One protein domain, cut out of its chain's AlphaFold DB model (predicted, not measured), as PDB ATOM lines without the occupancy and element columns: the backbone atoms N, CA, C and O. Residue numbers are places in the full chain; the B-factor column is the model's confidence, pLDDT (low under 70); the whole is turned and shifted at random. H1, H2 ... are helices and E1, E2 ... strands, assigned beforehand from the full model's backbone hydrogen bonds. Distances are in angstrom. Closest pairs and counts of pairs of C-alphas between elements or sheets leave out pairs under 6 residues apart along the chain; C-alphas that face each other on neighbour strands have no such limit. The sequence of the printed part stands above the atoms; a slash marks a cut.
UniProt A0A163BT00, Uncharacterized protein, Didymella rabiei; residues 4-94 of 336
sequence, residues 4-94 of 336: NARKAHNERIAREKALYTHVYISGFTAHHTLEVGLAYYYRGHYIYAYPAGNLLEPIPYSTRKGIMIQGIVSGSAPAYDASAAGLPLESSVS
ATOM      1  N   ASN A   4     -24.222  10.875 -64.344       90.50
ATOM      2  CA  ASN A   4     -24.376   9.479 -63.926       90.50
ATOM      3  C   ASN A   4     -23.111   8.929 -63.253       90.50
ATOM      4  O   ASN A   4     -23.200   8.319 -62.190       90.50
ATOM      5  N   ALA A   5     -21.926   9.206 -63.809       92.25
ATOM      6  CA  ALA A   5     -20.662   8.784 -63.204       92.25
ATOM      7  C   ALA A   5     -20.442   9.432 -61.827       92.25
ATOM      8  O   ALA A   5     -19.941   8.789 -60.905       92.25
ATOM      9  N   ARG A   6     -20.841  10.701 -61.662       88.00
ATOM     10  CA  ARG A   6     -20.755  11.402 -60.372       88.00
ATOM     11  C   ARG A   6     -21.720  10.809 -59.346       88.00
ATOM     12  O   ARG A   6     -21.323  10.607 -58.205       88.00
ATOM     13  N   LYS A   7     -22.951  10.488 -59.759       86.44
ATOM     14  CA  LYS A   7     -23.938   9.810 -58.907       86.44
ATOM     15  C   LYS A   7     -23.408   8.461 -58.411       86.44
ATOM     16  O   LYS A   7     -23.371   8.255 -57.204       86.44
ATOM     17  N   ALA A   8     -22.914   7.611 -59.312       88.31
ATOM     18  CA  ALA A   8     -22.362   6.300 -58.959       88.31
ATOM     19  C   ALA A   8     -21.142   6.396 -58.022       88.31
ATOM     20  O   ALA A   8     -20.960   5.579 -57.123       88.31
ATOM     21  N   HIS A   9     -20.298   7.416 -58.199       89.81
ATOM     22  CA  HIS A   9     -19.173   7.658 -57.298       89.81
ATOM     23  C   HIS A   9     -19.625   8.092 -55.894       89.81
ATOM     24  O   HIS A   9     -19.146   7.529 -54.912       89.81
ATOM     25  N   ASN A  10     -20.573   9.029 -55.798       86.12
ATOM     26  CA  ASN A  10     -21.123   9.470 -54.514       86.12
ATOM     27  C   ASN A  10     -21.840   8.331 -53.782       86.12
ATOM     28  O   ASN A  10     -21.711   8.206 -52.569       86.12
ATOM     29  N   GLU A  11     -22.564   7.490 -54.520       85.94
ATOM     30  CA  GLU A  11     -23.228   6.302 -53.988       85.94
ATOM     31  C   GLU A  11     -22.221   5.312 -53.399       85.94
ATOM     32  O   GLU A  11     -22.380   4.887 -52.260       85.94
ATOM     33  N   ARG A  12     -21.128   5.021 -54.114       89.44
ATOM     34  CA  ARG A  12     -20.044   4.167 -53.607       89.44
ATOM     35  C   ARG A  12     -19.410   4.719 -52.328       89.44
ATOM     36  O   ARG A  12     -19.218   3.955 -51.391       89.44
ATOM     37  N   ILE A  13     -19.127   6.023 -52.266       89.44
ATOM     38  CA  ILE A  13     -18.578   6.656 -51.053       89.44
ATOM     39  C   ILE A  13     -19.577   6.568 -49.894       89.44
ATOM     40  O   ILE A  13     -19.193   6.283 -48.762       89.44
ATOM     41  N   ALA A  14     -20.860   6.827 -50.153       84.88
ATOM     42  CA  ALA A  14     -21.898   6.730 -49.130       84.88
ATOM     43  C   ALA A  14     -22.021   5.296 -48.599       84.88
ATOM     44  O   ALA A  14     -22.132   5.097 -47.391       84.88
ATOM     45  N   ARG A  15     -21.935   4.313 -49.497       87.31
ATOM     46  CA  ARG A  15     -21.951   2.890 -49.171       87.31
ATOM     47  C   ARG A  15     -20.768   2.494 -48.294       87.31
ATOM     48  O   ARG A  15     -20.943   1.897 -47.242       87.31
ATOM     49  N   GLU A  16     -19.570   2.902 -48.691       90.62
ATOM     50  CA  GLU A  16     -18.350   2.661 -47.926       90.62
ATOM     51  C   GLU A  16     -18.448   3.246 -46.511       90.62
ATOM     52  O   GLU A  16     -18.195   2.552 -45.531       90.62
ATOM     53  N   LYS A  17     -18.936   4.485 -46.371       90.06
ATOM     54  CA  LYS A  17     -19.182   5.091 -45.052       90.06
ATOM     55  C   LYS A  17     -20.214   4.324 -44.225       90.06
ATOM     56  O   LYS A  17     -20.050   4.210 -43.011       90.06
ATOM     57  N   ALA A  18     -21.263   3.802 -44.857       88.75
ATOM     58  CA  ALA A  18     -22.295   3.027 -44.175       88.75
ATOM     59  C   ALA A  18     -21.769   1.683 -43.639       88.75
ATOM     60  O   ALA A  18     -22.225   1.237 -42.587       88.75
ATOM     61  N   LEU A  19     -20.781   1.071 -44.302       91.00
ATOM     62  CA  LEU A  19     -20.138  -0.160 -43.828       91.00
ATOM     63  C   LEU A  19     -19.328   0.054 -42.543       91.00
ATOM     64  O   LEU A  19     -19.329  -0.817 -41.679       91.00
ATOM     65  N   TYR A  20     -18.679   1.210 -42.399       94.38
ATOM     66  CA  TYR A  20     -17.880   1.542 -41.211       94.38
ATOM     67  C   TYR A  20     -18.682   2.211 -40.086       94.38
ATOM     68  O   TYR A  20     -18.178   2.377 -38.978       94.38
ATOM     69  N   THR A  21     -19.920   2.629 -40.355       94.50
ATOM     70  CA  THR A  21     -20.774   3.253 -39.341       94.50
ATOM     71  C   THR A  21     -21.539   2.171 -38.594       94.50
ATOM     72  O   THR A  21     -22.340   1.452 -39.192       94.50
ATOM     73  N   HIS A  22     -21.309   2.076 -37.287       96.44
ATOM     74  CA  HIS A  22     -21.968   1.094 -36.435       96.44
ATOM     75  C   HIS A  22     -23.206   1.667 -35.745       96.44
ATOM     76  O   HIS A  22     -23.233   2.825 -35.324       96.44
ATOM     77  N   VAL A  23     -24.234   0.834 -35.614       96.75
ATOM     78  CA  VAL A  23     -25.515   1.170 -34.991       96.75
ATOM     79  C   VAL A  23     -26.053  -0.000 -34.175       96.75
ATOM     80  O   VAL A  23     -25.732  -1.158 -34.434       96.75
ATOM     81  N   TYR A  24     -26.902   0.297 -33.204       97.25
ATOM     82  CA  TYR A  24     -27.735  -0.679 -32.512       97.25
ATOM     83  C   TYR A  24     -29.119  -0.758 -33.160       97.25
ATOM     84  O   TYR A  24     -29.597   0.226 -33.726       97.25
ATOM     85  N   ILE A  25     -29.777  -1.914 -33.061       97.00
ATOM     86  CA  ILE A  25     -31.114  -2.151 -33.620       97.00
ATOM     87  C   ILE A  25     -32.023  -2.637 -32.493       97.00
ATOM     88  O   ILE A  25     -31.674  -3.571 -31.770       97.00
ATOM     89  N   SER A  26     -33.205  -2.036 -32.336       96.31
ATOM     90  CA  SER A  26     -34.163  -2.470 -31.314       96.31
ATOM     91  C   SER A  26     -34.514  -3.951 -31.477       96.31
ATOM     92  O   SER A  26     -34.948  -4.364 -32.555       96.31
ATOM     93  N   GLY A  27     -34.398  -4.726 -30.397       95.25
ATOM     94  CA  GLY A  27     -34.747  -6.150 -30.386       95.25
ATOM     95  C   GLY A  27     -33.599  -7.103 -30.735       95.25
ATOM     96  O   GLY A  27     -33.830  -8.308 -30.742       95.25
ATOM     97  N   PHE A  28     -32.383  -6.601 -30.973       96.81
ATOM     98  CA  PHE A  28     -31.195  -7.425 -31.209       96.81
ATOM     99  C   PHE A  28     -30.058  -7.076 -30.252       96.81
ATOM    100  O   PHE A  28     -29.935  -5.938 -29.812       96.81
ATOM    101  N   THR A  29     -29.212  -8.061 -29.954       95.69
ATOM    102  CA  THR A  29     -27.904  -7.820 -29.327       95.69
ATOM    103  C   THR A  29     -26.854  -7.475 -30.372       95.69
ATOM    104  O   THR A  29     -26.950  -7.926 -31.513       95.69
ATOM    105  N   ALA A  30     -25.764  -6.860 -29.907       95.38
ATOM    106  CA  ALA A  30     -24.606  -6.444 -30.694       95.38
ATOM    107  C   ALA A  30     -24.855  -5.190 -31.546       95.38
ATOM    108  O   ALA A  30     -25.925  -4.589 -31.541       95.38
ATOM    109  N   HIS A  31     -23.788  -4.738 -32.193       96.31
ATOM    110  CA  HIS A  31     -23.787  -3.599 -33.096       96.31
ATOM    111  C   HIS A  31     -23.735  -4.117 -34.535       96.31
ATOM    112  O   HIS A  31     -23.143  -5.157 -34.822       96.31
ATOM    113  N   HIS A  32     -24.363  -3.380 -35.438       96.44
ATOM    114  CA  HIS A  32     -24.513  -3.722 -36.846       96.44
ATOM    115  C   HIS A  32     -24.004  -2.580 -37.716       96.44
ATOM    116  O   HIS A  32     -23.831  -1.459 -37.239       96.44
ATOM    117  N   THR A  33     -23.753  -2.848 -38.993       95.81
ATOM    118  CA  THR A  33     -23.468  -1.775 -39.951       95.81
ATOM    119  C   THR A  33     -24.729  -0.946 -40.197       95.81
ATOM    120  O   THR A  33     -25.858  -1.437 -40.071       95.81
ATOM    121  N   LEU A  34     -24.553   0.316 -40.583       94.31
ATOM    122  CA  LEU A  34     -25.661   1.221 -40.874       94.31
ATOM    123  C   LEU A  34     -26.560   0.684 -41.997       94.31
ATOM    124  O   LEU A  34     -27.773   0.851 -41.927       94.31
ATOM    125  N   GLU A  35     -25.992   0.001 -42.997       92.31
ATOM    126  CA  GLU A  35     -26.772  -0.643 -44.066       92.31
ATOM    127  C   GLU A  35     -27.798  -1.640 -43.506       92.31
ATOM    128  O   GLU A  35     -28.971  -1.614 -43.884       92.31
ATOM    129  N   VAL A  36     -27.369  -2.489 -42.566       94.50
ATOM    130  CA  VAL A  36     -28.239  -3.470 -41.905       94.50
ATOM    131  C   VAL A  36     -29.276  -2.748 -41.048       94.50
ATOM    132  O   VAL A  36     -30.465  -3.042 -41.163       94.50
ATOM    133  N   GLY A  37     -28.856  -1.758 -40.255       95.31
ATOM    134  CA  GLY A  37     -29.766  -0.945 -39.443       95.31
ATOM    135  C   GLY A  37     -30.891  -0.320 -40.268       95.31
ATOM    136  O   GLY A  37     -32.061  -0.471 -39.921       95.31
ATOM    137  N   LEU A  38     -30.561   0.300 -41.405       93.44
ATOM    138  CA  LEU A  38     -31.540   0.896 -42.322       93.44
ATOM    139  C   LEU A  38     -32.531  -0.133 -42.862       93.44
ATOM    140  O   LEU A  38     -33.731   0.134 -42.921       93.44
ATOM    141  N   ALA A  39     -32.052  -1.321 -43.222       92.75
ATOM    142  CA  ALA A  39     -32.920  -2.388 -43.700       92.75
ATOM    143  C   ALA A  39     -33.914  -2.863 -42.624       92.75
ATOM    144  O   ALA A  39     -35.034  -3.250 -42.960       92.75
ATOM    145  N   TYR A  40     -33.539  -2.840 -41.342       94.94
ATOM    146  CA  TYR A  40     -34.452  -3.137 -40.234       94.94
ATOM    147  C   TYR A  40     -35.372  -1.956 -39.894       94.94
ATOM    148  O   TYR A  40     -36.529  -2.179 -39.538       94.94
ATOM    149  N   TYR A  41     -34.930  -0.711 -40.085       93.94
ATOM    150  CA  TYR A  41     -35.776   0.470 -39.888       93.94
ATOM    151  C   TYR A  41     -36.996   0.484 -40.799       93.94
ATOM    152  O   TYR A  41     -38.123   0.639 -40.334       93.94
ATOM    153  N   TYR A  42     -36.807   0.192 -42.085       91.12
ATOM    154  CA  TYR A  42     -37.931   0.059 -43.016       91.12
ATOM    155  C   TYR A  42     -38.823  -1.162 -42.738       91.12
ATOM    156  O   TYR A  42     -39.917  -1.253 -43.290       91.12
ATOM    157  N   ARG A  43     -38.394  -2.073 -41.855       90.06
ATOM    158  CA  ARG A  43     -39.207  -3.174 -41.316       90.06
ATOM    159  C   ARG A  43     -39.850  -2.843 -39.962       90.06
ATOM    160  O   ARG A  43     -40.472  -3.716 -39.372       90.06
ATOM    161  N   GLY A  44     -39.724  -1.604 -39.480       92.38
ATOM    162  CA  GLY A  44     -40.359  -1.127 -38.249       92.38
ATOM    163  C   GLY A  44     -39.489  -1.192 -36.992       92.38
ATOM    164  O   GLY A  44     -40.022  -1.062 -35.896       92.38
ATOM    165  N   HIS A  45     -38.174  -1.395 -37.115       94.44
ATOM    166  CA  HIS A  45     -37.261  -1.332 -35.970       94.44
ATOM    167  C   HIS A  45     -36.707   0.082 -35.751       94.44
ATOM    168  O   HIS A  45     -36.525   0.854 -36.688       94.44
ATOM    169  N   TYR A  46     -36.351   0.402 -34.513       95.56
ATOM    170  CA  TYR A  46     -35.614   1.618 -34.182       95.56
ATOM    171  C   TYR A  46     -34.106   1.381 -34.311       95.56
ATOM    172  O   TYR A  46     -33.609   0.304 -33.968       95.56
ATOM    173  N   ILE A  47     -33.377   2.392 -34.786       95.81
ATOM    174  CA  ILE A  47     -31.913   2.380 -34.885       95.81
ATOM    175  C   ILE A  47     -31.348   3.328 -33.828       95.81
ATOM    176  O   ILE A  47     -31.834   4.448 -33.698       95.81
ATOM    177  N   TYR A  48     -30.287   2.931 -33.130       95.81
ATOM    178  CA  TYR A  48     -29.592   3.791 -32.171       95.81
ATOM    179  C   TYR A  48     -28.107   3.935 -32.517       95.81
ATOM    180  O   TYR A  48     -27.486   3.026 -33.065       95.81
ATOM    181  N   ALA A  49     -27.518   5.083 -32.203       95.44
ATOM    182  CA  ALA A  49     -26.115   5.376 -32.463       95.44
ATOM    183  C   ALA A  49     -25.196   4.538 -31.567       95.44
ATOM    184  O   ALA A  49     -25.362   4.526 -30.349       95.44
ATOM    185  N   TYR A  50     -24.180   3.895 -32.140       96.19
ATOM    186  CA  TYR A  50     -23.110   3.271 -31.362       96.19
ATOM    187  C   TYR A  50     -22.012   4.304 -31.040       96.19
ATOM    188  O   TYR A  50     -21.613   5.043 -31.942       96.19
ATOM    189  N   PRO A  51     -21.471   4.370 -29.810       95.94
ATOM    190  CA  PRO A  51     -21.879   3.665 -28.587       95.94
ATOM    191  C   PRO A  51     -22.920   4.440 -27.749       95.94
ATOM    192  O   PRO A  51     -23.295   3.990 -26.675       95.94
ATOM    193  N   ALA A  52     -23.358   5.618 -28.205       93.94
ATOM    194  CA  ALA A  52     -24.118   6.569 -27.390       93.94
ATOM    195  C   ALA A  52     -25.557   6.137 -27.036       93.94
ATOM    196  O   ALA A  52     -26.131   6.677 -26.099       93.94
ATOM    197  N   GLY A  53     -26.167   5.222 -27.793       93.38
ATOM    198  CA  GLY A  53     -27.551   4.779 -27.587       93.38
ATOM    199  C   GLY A  53     -28.621   5.795 -28.009       93.38
ATOM    200  O   GLY A  53     -29.803   5.569 -27.770       93.38
ATOM    201  N   ASN A  54     -28.240   6.898 -28.658       93.81
ATOM    202  CA  ASN A  54     -29.185   7.915 -29.124       93.81
ATOM    203  C   ASN A  54     -30.007   7.415 -30.316       93.81
ATOM    204  O   ASN A  54     -29.435   6.843 -31.243       93.81
ATOM    205  N   LEU A  55     -31.314   7.684 -30.336       93.69
ATOM    206  CA  LEU A  55     -32.187   7.326 -31.456       93.69
ATOM    207  C   LEU A  55     -31.747   8.029 -32.751       93.69
ATOM    208  O   LEU A  55     -31.504   9.237 -32.757       93.69
ATOM    209  N   LEU A  56     -31.673   7.271 -33.843       93.12
ATOM    210  CA  LEU A  56     -31.353   7.750 -35.183       93.12
ATOM    211  C   LEU A  56     -32.577   7.617 -36.093       93.12
ATOM    212  O   LEU A  56     -33.108   6.518 -36.252       93.12
ATOM    213  N   GLU A  57     -32.973   8.715 -36.739       91.25
ATOM    214  CA  GLU A  57     -34.016   8.708 -37.767       91.25
ATOM    215  C   GLU A  57     -33.383   8.908 -39.159       91.25
ATOM    216  O   GLU A  57     -32.754   9.940 -39.429       91.25
ATOM    217  N   PRO A  58     -33.484   7.922 -40.067       88.94
ATOM    218  CA  PRO A  58     -33.001   8.068 -41.434       88.94
ATOM    219  C   PRO A  58     -33.766   9.162 -42.188       88.94
ATOM    220  O   PRO A  58     -34.994   9.129 -42.244       88.94
ATOM    221  N   ILE A  59     -33.057  10.084 -42.850       83.94
ATOM    222  CA  ILE A  59     -33.708  11.050 -43.744       83.94
ATOM    223  C   ILE A  59     -34.047  10.324 -45.048       83.94
ATOM    224  O   ILE A  59     -33.135   9.823 -45.712       83.94
ATOM    225  N   PRO A  60     -35.317  10.309 -45.486       67.50
ATOM    226  CA  PRO A  60     -35.722   9.625 -46.716       67.50
ATOM    227  C   PRO A  60     -35.131  10.257 -47.988       67.50
ATOM    228  O   PRO A  60     -35.203   9.681 -49.074       67.50
ATOM    229  N   TYR A  61     -34.526  11.441 -47.882       62.97
ATOM    230  CA  TYR A  61     -33.990  12.170 -49.018       62.97
ATOM    231  C   TYR A  61     -32.509  11.879 -49.239       62.97
ATOM    232  O   TYR A  61     -31.641  12.257 -48.449       62.97
ATOM    233  N   SER A  62     -32.224  11.294 -50.406       56.84
ATOM    234  CA  SER A  62     -30.909  11.303 -51.045       56.84
ATOM    235  C   SER A  62     -30.507  12.750 -51.316       56.84
ATOM    236  O   SER A  62     -30.658  13.271 -52.428       56.84
ATOM    237  N   THR A  63     -29.948  13.426 -50.318       61.56
ATOM    238  CA  THR A  63     -29.142  14.602 -50.615       61.56
ATOM    239  C   THR A  63     -28.040  14.159 -51.581       61.56
ATOM    240  O   THR A  63     -27.579  13.015 -51.547       61.56
ATOM    241  N   ARG A  64     -27.576  15.044 -52.470       68.50
ATOM    242  CA  ARG A  64     -26.475  14.724 -53.409       68.50
ATOM    243  C   ARG A  64     -25.212  14.174 -52.714       68.50
ATOM    244  O   ARG A  64     -24.311  13.700 -53.405       68.50
ATOM    245  N   LYS A  65     -25.138  14.277 -51.382       67.38
ATOM    246  CA  LYS A  65     -24.034  13.877 -50.513       67.38
ATOM    247  C   LYS A  65     -24.178  12.471 -49.905       67.38
ATOM    248  O   LYS A  65     -23.283  12.069 -49.171       67.38
ATOM    249  N   GLY A  66     -25.227  11.718 -50.245       68.88
ATOM    250  CA  GLY A  66     -25.427  10.343 -49.780       68.88
ATOM    251  C   GLY A  66     -26.458  10.223 -48.659       68.88
ATOM    252  O   GLY A  66     -27.273  11.124 -48.453       68.88
ATOM    253  N   ILE A  67     -26.428   9.082 -47.966       69.62
ATOM    254  CA  ILE A  67     -27.320   8.777 -46.841       69.62
ATOM    255  C   ILE A  67     -27.002   9.753 -45.704       69.62
ATOM    256  O   ILE A  67     -25.909   9.722 -45.141       69.62
ATOM    257  N   MET A  68     -27.952  10.629 -45.385       72.81
ATOM    258  CA  MET A  68     -27.883  11.491 -44.211       72.81
ATOM    259  C   MET A  68     -28.793  10.928 -43.124       72.81
ATOM    260  O   MET A  68     -29.959  10.628 -43.370       72.81
ATOM    261  N   ILE A  69     -28.251  10.800 -41.919       76.38
ATOM    262  CA  ILE A  69     -29.012  10.449 -40.723       76.38
ATOM    263  C   ILE A  69     -29.436  11.774 -40.082       76.38
ATOM    264  O   ILE A  69     -28.570  12.619 -39.833       76.38
ATOM    265  N   GLN A  70     -30.740  12.010 -39.889       67.50
ATOM    266  CA  GLN A  70     -31.194  13.202 -39.171       67.50
ATOM    267  C   GLN A  70     -30.894  12.997 -37.698       67.50
ATOM    268  O   GLN A  70     -30.873  11.868 -37.211       67.50
ATOM    269  N   GLY A  71     -30.593  14.104 -37.025       66.25
ATOM    270  CA  GLY A  71     -30.164  14.120 -35.637       66.25
ATOM    271  C   GLY A  71     -31.116  13.417 -34.669       66.25
ATOM    272  O   GLY A  71     -32.185  12.934 -35.020       66.25
ATOM    273  N   ILE A  72     -30.674  13.389 -33.418       71.00
ATOM    274  CA  ILE A  72     -31.303  12.688 -32.303       71.00
ATOM    275  C   ILE A  72     -32.775  13.099 -32.184       71.00
ATOM    276  O   ILE A  72     -33.073  14.253 -31.871       71.00
ATOM    277  N   VAL A  73     -33.688  12.155 -32.420       77.75
ATOM    278  CA  VAL A  73     -35.130  12.375 -32.250       77.75
ATOM    279  C   VAL A  73     -35.530  11.905 -30.860       77.75
ATOM    280  O   VAL A  73     -35.293  10.764 -30.480       77.75
ATOM    281  N   SER A  74     -36.118  12.798 -30.068       68.25
ATOM    282  CA  SER A  74     -36.382  12.555 -28.642       68.25
ATOM    283  C   SER A  74     -37.752  11.919 -28.353       68.25
ATOM    284  O   SER A  74     -38.128  11.805 -27.194       68.25
ATOM    285  N   GLY A  75     -38.536  11.570 -29.382       64.56
ATOM    286  CA  GLY A  75     -39.997  11.578 -29.248       64.56
ATOM    287  C   GLY A  75     -40.734  10.266 -28.958       64.56
ATOM    288  O   GLY A  75     -41.817  10.335 -28.390       64.56
ATOM    289  N   SER A  76     -40.244   9.089 -29.362       80.81
ATOM    290  CA  SER A  76     -41.139   7.908 -29.381       80.81
ATOM    291  C   SER A  76     -40.499   6.538 -29.185       80.81
ATOM    292  O   SER A  76     -41.225   5.569 -28.966       80.81
ATOM    293  N   ALA A  77     -39.174   6.418 -29.255       89.31
ATOM    294  CA  ALA A  77     -38.529   5.119 -29.119       89.31
ATOM    295  C   ALA A  77     -38.199   4.805 -27.649       89.31
ATOM    296  O   ALA A  77     -37.744   5.696 -26.925       89.31
ATOM    297  N   PRO A  78     -38.370   3.547 -27.202       92.88
ATOM    298  CA  PRO A  78     -37.860   3.097 -25.911       92.88
ATOM    299  C   PRO A  78     -36.347   3.319 -25.792       92.88
ATOM    300  O   PRO A  78     -35.622   3.225 -26.780       92.88
ATOM    301  N   ALA A  79     -35.850   3.564 -24.578       92.38
ATOM    302  CA  ALA A  79     -34.409   3.600 -24.348       92.38
ATOM    303  C   ALA A  79     -33.782   2.246 -24.723       92.38
ATOM    304  O   ALA A  79     -34.304   1.186 -24.363       92.38
ATOM    305  N   TYR A  80     -32.671   2.279 -25.456       93.81
ATOM    306  CA  TYR A  80     -31.958   1.067 -25.835       93.81
ATOM    307  C   TYR A  80     -31.033   0.612 -24.705       93.81
ATOM    308  O   TYR A  80     -30.132   1.347 -24.305       93.81
ATOM    309  N   ASP A  81     -31.228  -0.616 -24.230       95.06
ATOM    310  CA  ASP A  81     -30.330  -1.276 -23.286       95.06
ATOM    311  C   ASP A  81     -29.549  -2.386 -24.002       95.06
ATOM    312  O   ASP A  81     -30.090  -3.440 -24.343       95.06
ATOM    313  N   ALA A  82     -28.255  -2.143 -24.223       91.69
ATOM    314  CA  ALA A  82     -27.350  -3.104 -24.851       91.69
ATOM    315  C   ALA A  82     -27.081  -4.343 -23.976       91.69
ATOM    316  O   ALA A  82     -26.648  -5.373 -24.494       91.69
ATOM    317  N   SER A  83     -27.299  -4.229 -22.663       93.75
ATOM    318  CA  SER A  83     -27.048  -5.272 -21.665       93.75
ATOM    319  C   SER A  83     -28.295  -6.074 -21.289       93.75
ATOM    320  O   SER A  83     -28.207  -6.998 -20.478       93.75
ATOM    321  N   ALA A  84     -29.443  -5.772 -21.904       94.19
ATOM    322  CA  ALA A  84     -30.694  -6.456 -21.627       94.19
ATOM    323  C   ALA A  84     -30.577  -7.965 -21.904       94.19
ATOM    324  O   ALA A  84     -30.355  -8.415 -23.034       94.19
ATOM    325  N   ALA A  85     -30.759  -8.766 -20.853       94.62
ATOM    326  CA  ALA A  85     -30.715 -10.216 -20.951       94.62
ATOM    327  C   ALA A  85     -31.856 -10.743 -21.841       94.62
ATOM    328  O   ALA A  85     -33.023 -10.387 -21.674       94.62
ATOM    329  N   GLY A  86     -31.527 -11.646 -22.769       93.25
ATOM    330  CA  GLY A  86     -32.517 -12.352 -23.588       93.25
ATOM    331  C   GLY A  86     -32.894 -11.681 -24.911       93.25
ATOM    332  O   GLY A  86     -33.870 -12.110 -25.534       93.25
ATOM    333  N   LEU A  87     -32.140 -10.671 -25.351       94.19
ATOM    334  CA  LEU A  87     -32.170 -10.222 -26.740       94.19
ATOM    335  C   LEU A  87     -31.475 -11.276 -27.639       94.19
ATOM    336  O   LEU A  87     -30.415 -11.790 -27.273       94.19
ATOM    337  N   PRO A  88     -32.055 -11.651 -28.791       96.06
ATOM    338  CA  PRO A  88     -31.419 -12.568 -29.729       96.06
ATOM    339  C   PRO A  88     -30.290 -11.886 -30.514       96.06
ATOM    340  O   PRO A  88     -30.333 -10.688 -30.802       96.06
ATOM    341  N   LEU A  89     -29.300 -12.677 -30.930       95.75
ATOM    342  CA  LEU A  89     -28.280 -12.236 -31.876       95.75
ATOM    343  C   LEU A  89     -28.867 -12.199 -33.293       95.75
ATOM    344  O   LEU A  89     -29.561 -13.133 -33.702       95.75
ATOM    345  N   GLU A  90     -28.561 -11.155 -34.067       93.88
ATOM    346  CA  GLU A  90     -29.071 -11.012 -35.442       93.88
ATOM    347  C   GLU A  90     -28.718 -12.219 -36.317       93.88
ATOM    348  O   GLU A  90     -29.576 -12.712 -37.046       93.88
ATOM    349  N   SER A  91     -27.516 -12.784 -36.159       93.06
ATOM    350  CA  SER A  91     -27.069 -13.956 -36.921       93.06
ATOM    351  C   SER A  91     -27.918 -15.209 -36.676       93.06
ATOM    352  O   SER A  91     -28.028 -16.050 -37.567       93.06
ATOM    353  N   SER A  92     -28.555 -15.324 -35.506       95.19
ATOM    354  CA  SER A  92     -29.477 -16.420 -35.193       95.19
ATOM    355  C   SER A  92     -30.793 -16.279 -35.965       95.19
ATOM    356  O   SER A  92     -31.293 -17.252 -36.530       95.19
ATOM    357  N   VAL A  93     -31.331 -15.059 -36.063       93.12
ATOM    358  CA  VAL A  93     -32.583 -14.798 -36.791       93.12
ATOM    359  C   VAL A  93     -32.341 -14.796 -38.302       93.12
ATOM    360  O   VAL A  93     -33.121 -15.395 -39.053       93.12
ATOM    361  N   SER A  94     -31.239 -14.172 -38.734       91.88
ATOM    362  CA  SER A  94     -30.796 -13.999 -40.124       91.88
ATOM    363  C   SER A  94     -31.899 -13.492 -41.063       91.88
ATOM    364  O   SER A  94     -31.945 -13.851 -42.243       91.88
TER     365      SER A  94
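This is residues 4 to 94 of the 336 residues of an uncharacterized protein of Didymella rabiei (UniProt A0A163BT00). A small antiparallel sheet, E1, E2 and E3, and the short helix H2 packed on it form a little body, from which the long helix H1 reaches away like an arm toward one end of the longest axis. From E3 a long stretch with no named element, residues 59 to 89, first folds back to pair briefly with E3 and then leads to the short helix H3, away from H1 and H2. The 91 printed residues hold three named helices and three named strands, in the order H1 E1 H2 E2 E3 H3; the sheet's order is E1 - E2 - E3. The class is mixed, helices and strands, with 40 of the 91 residues in named elements. The whole is compact by its radius of gyration of the C-alphas, 14.0 A, yet elongated, spanning 47 by 30 by 22 A.

Begin with H1, residues 4 to 20, which touches H2, residues 34 to 41, with its residues 15 to 20 alone. Their closest C-alphas, those of Ala 18 and Leu 34, are 5.0 A apart, and their lines are about perpendicular at 86 degrees. A tight link leads from H1 to E1, residues 22 to 25, an edge strand. E1 is antiparallel to E2, residues 47 to 49; look for N 24 and O 48 at 2.8 A and N 48 and O 24 at 2.9 A, within hydrogen-bond range. E2 and E3, residues 55 to 58, form a hairpin, with N 56 and O 47 at 2.8 A. H2 is on this sheet, and the C-alphas of His 22 and Leu 34, its closest pair with E1, are 5.8 A apart. H1 is not on the sheet, nor is H3, residues 90 to 93; H3 and H2 are apart. Residues 32 to 33 pair with residues 22 to 23 of E1, and residues 69 to 70 with residues 57 to 58 of E3, both antiparallel. In H1 and H2 every O i to N i+4 pair is within hydrogen-bond range; H3 is too short for such a pair.

Find C-alpha 4 at (-24.376, 9.479, -63.926); from there H1 runs 24.9 A to C-alpha 20 at (-17.880, 1.542, -41.211). E1 covers 10.1 A, H2 10.2 A, E2 7.0 A and E3 10.0 A. H3 runs 5.3 A to C-alpha 93 at (-32.583, -14.798, -36.791).

Look from Asn 4 to Ala 85 for the two C-alphas farthest apart, 47.7 A. The printed part has no cut, and its long link joins E3 to H3 with 31 residues between them. Mean pLDDT of the printed part is 88.4; it is under 70 at residues 60 to 67, 70 to 71 and 74 to 75 of this model.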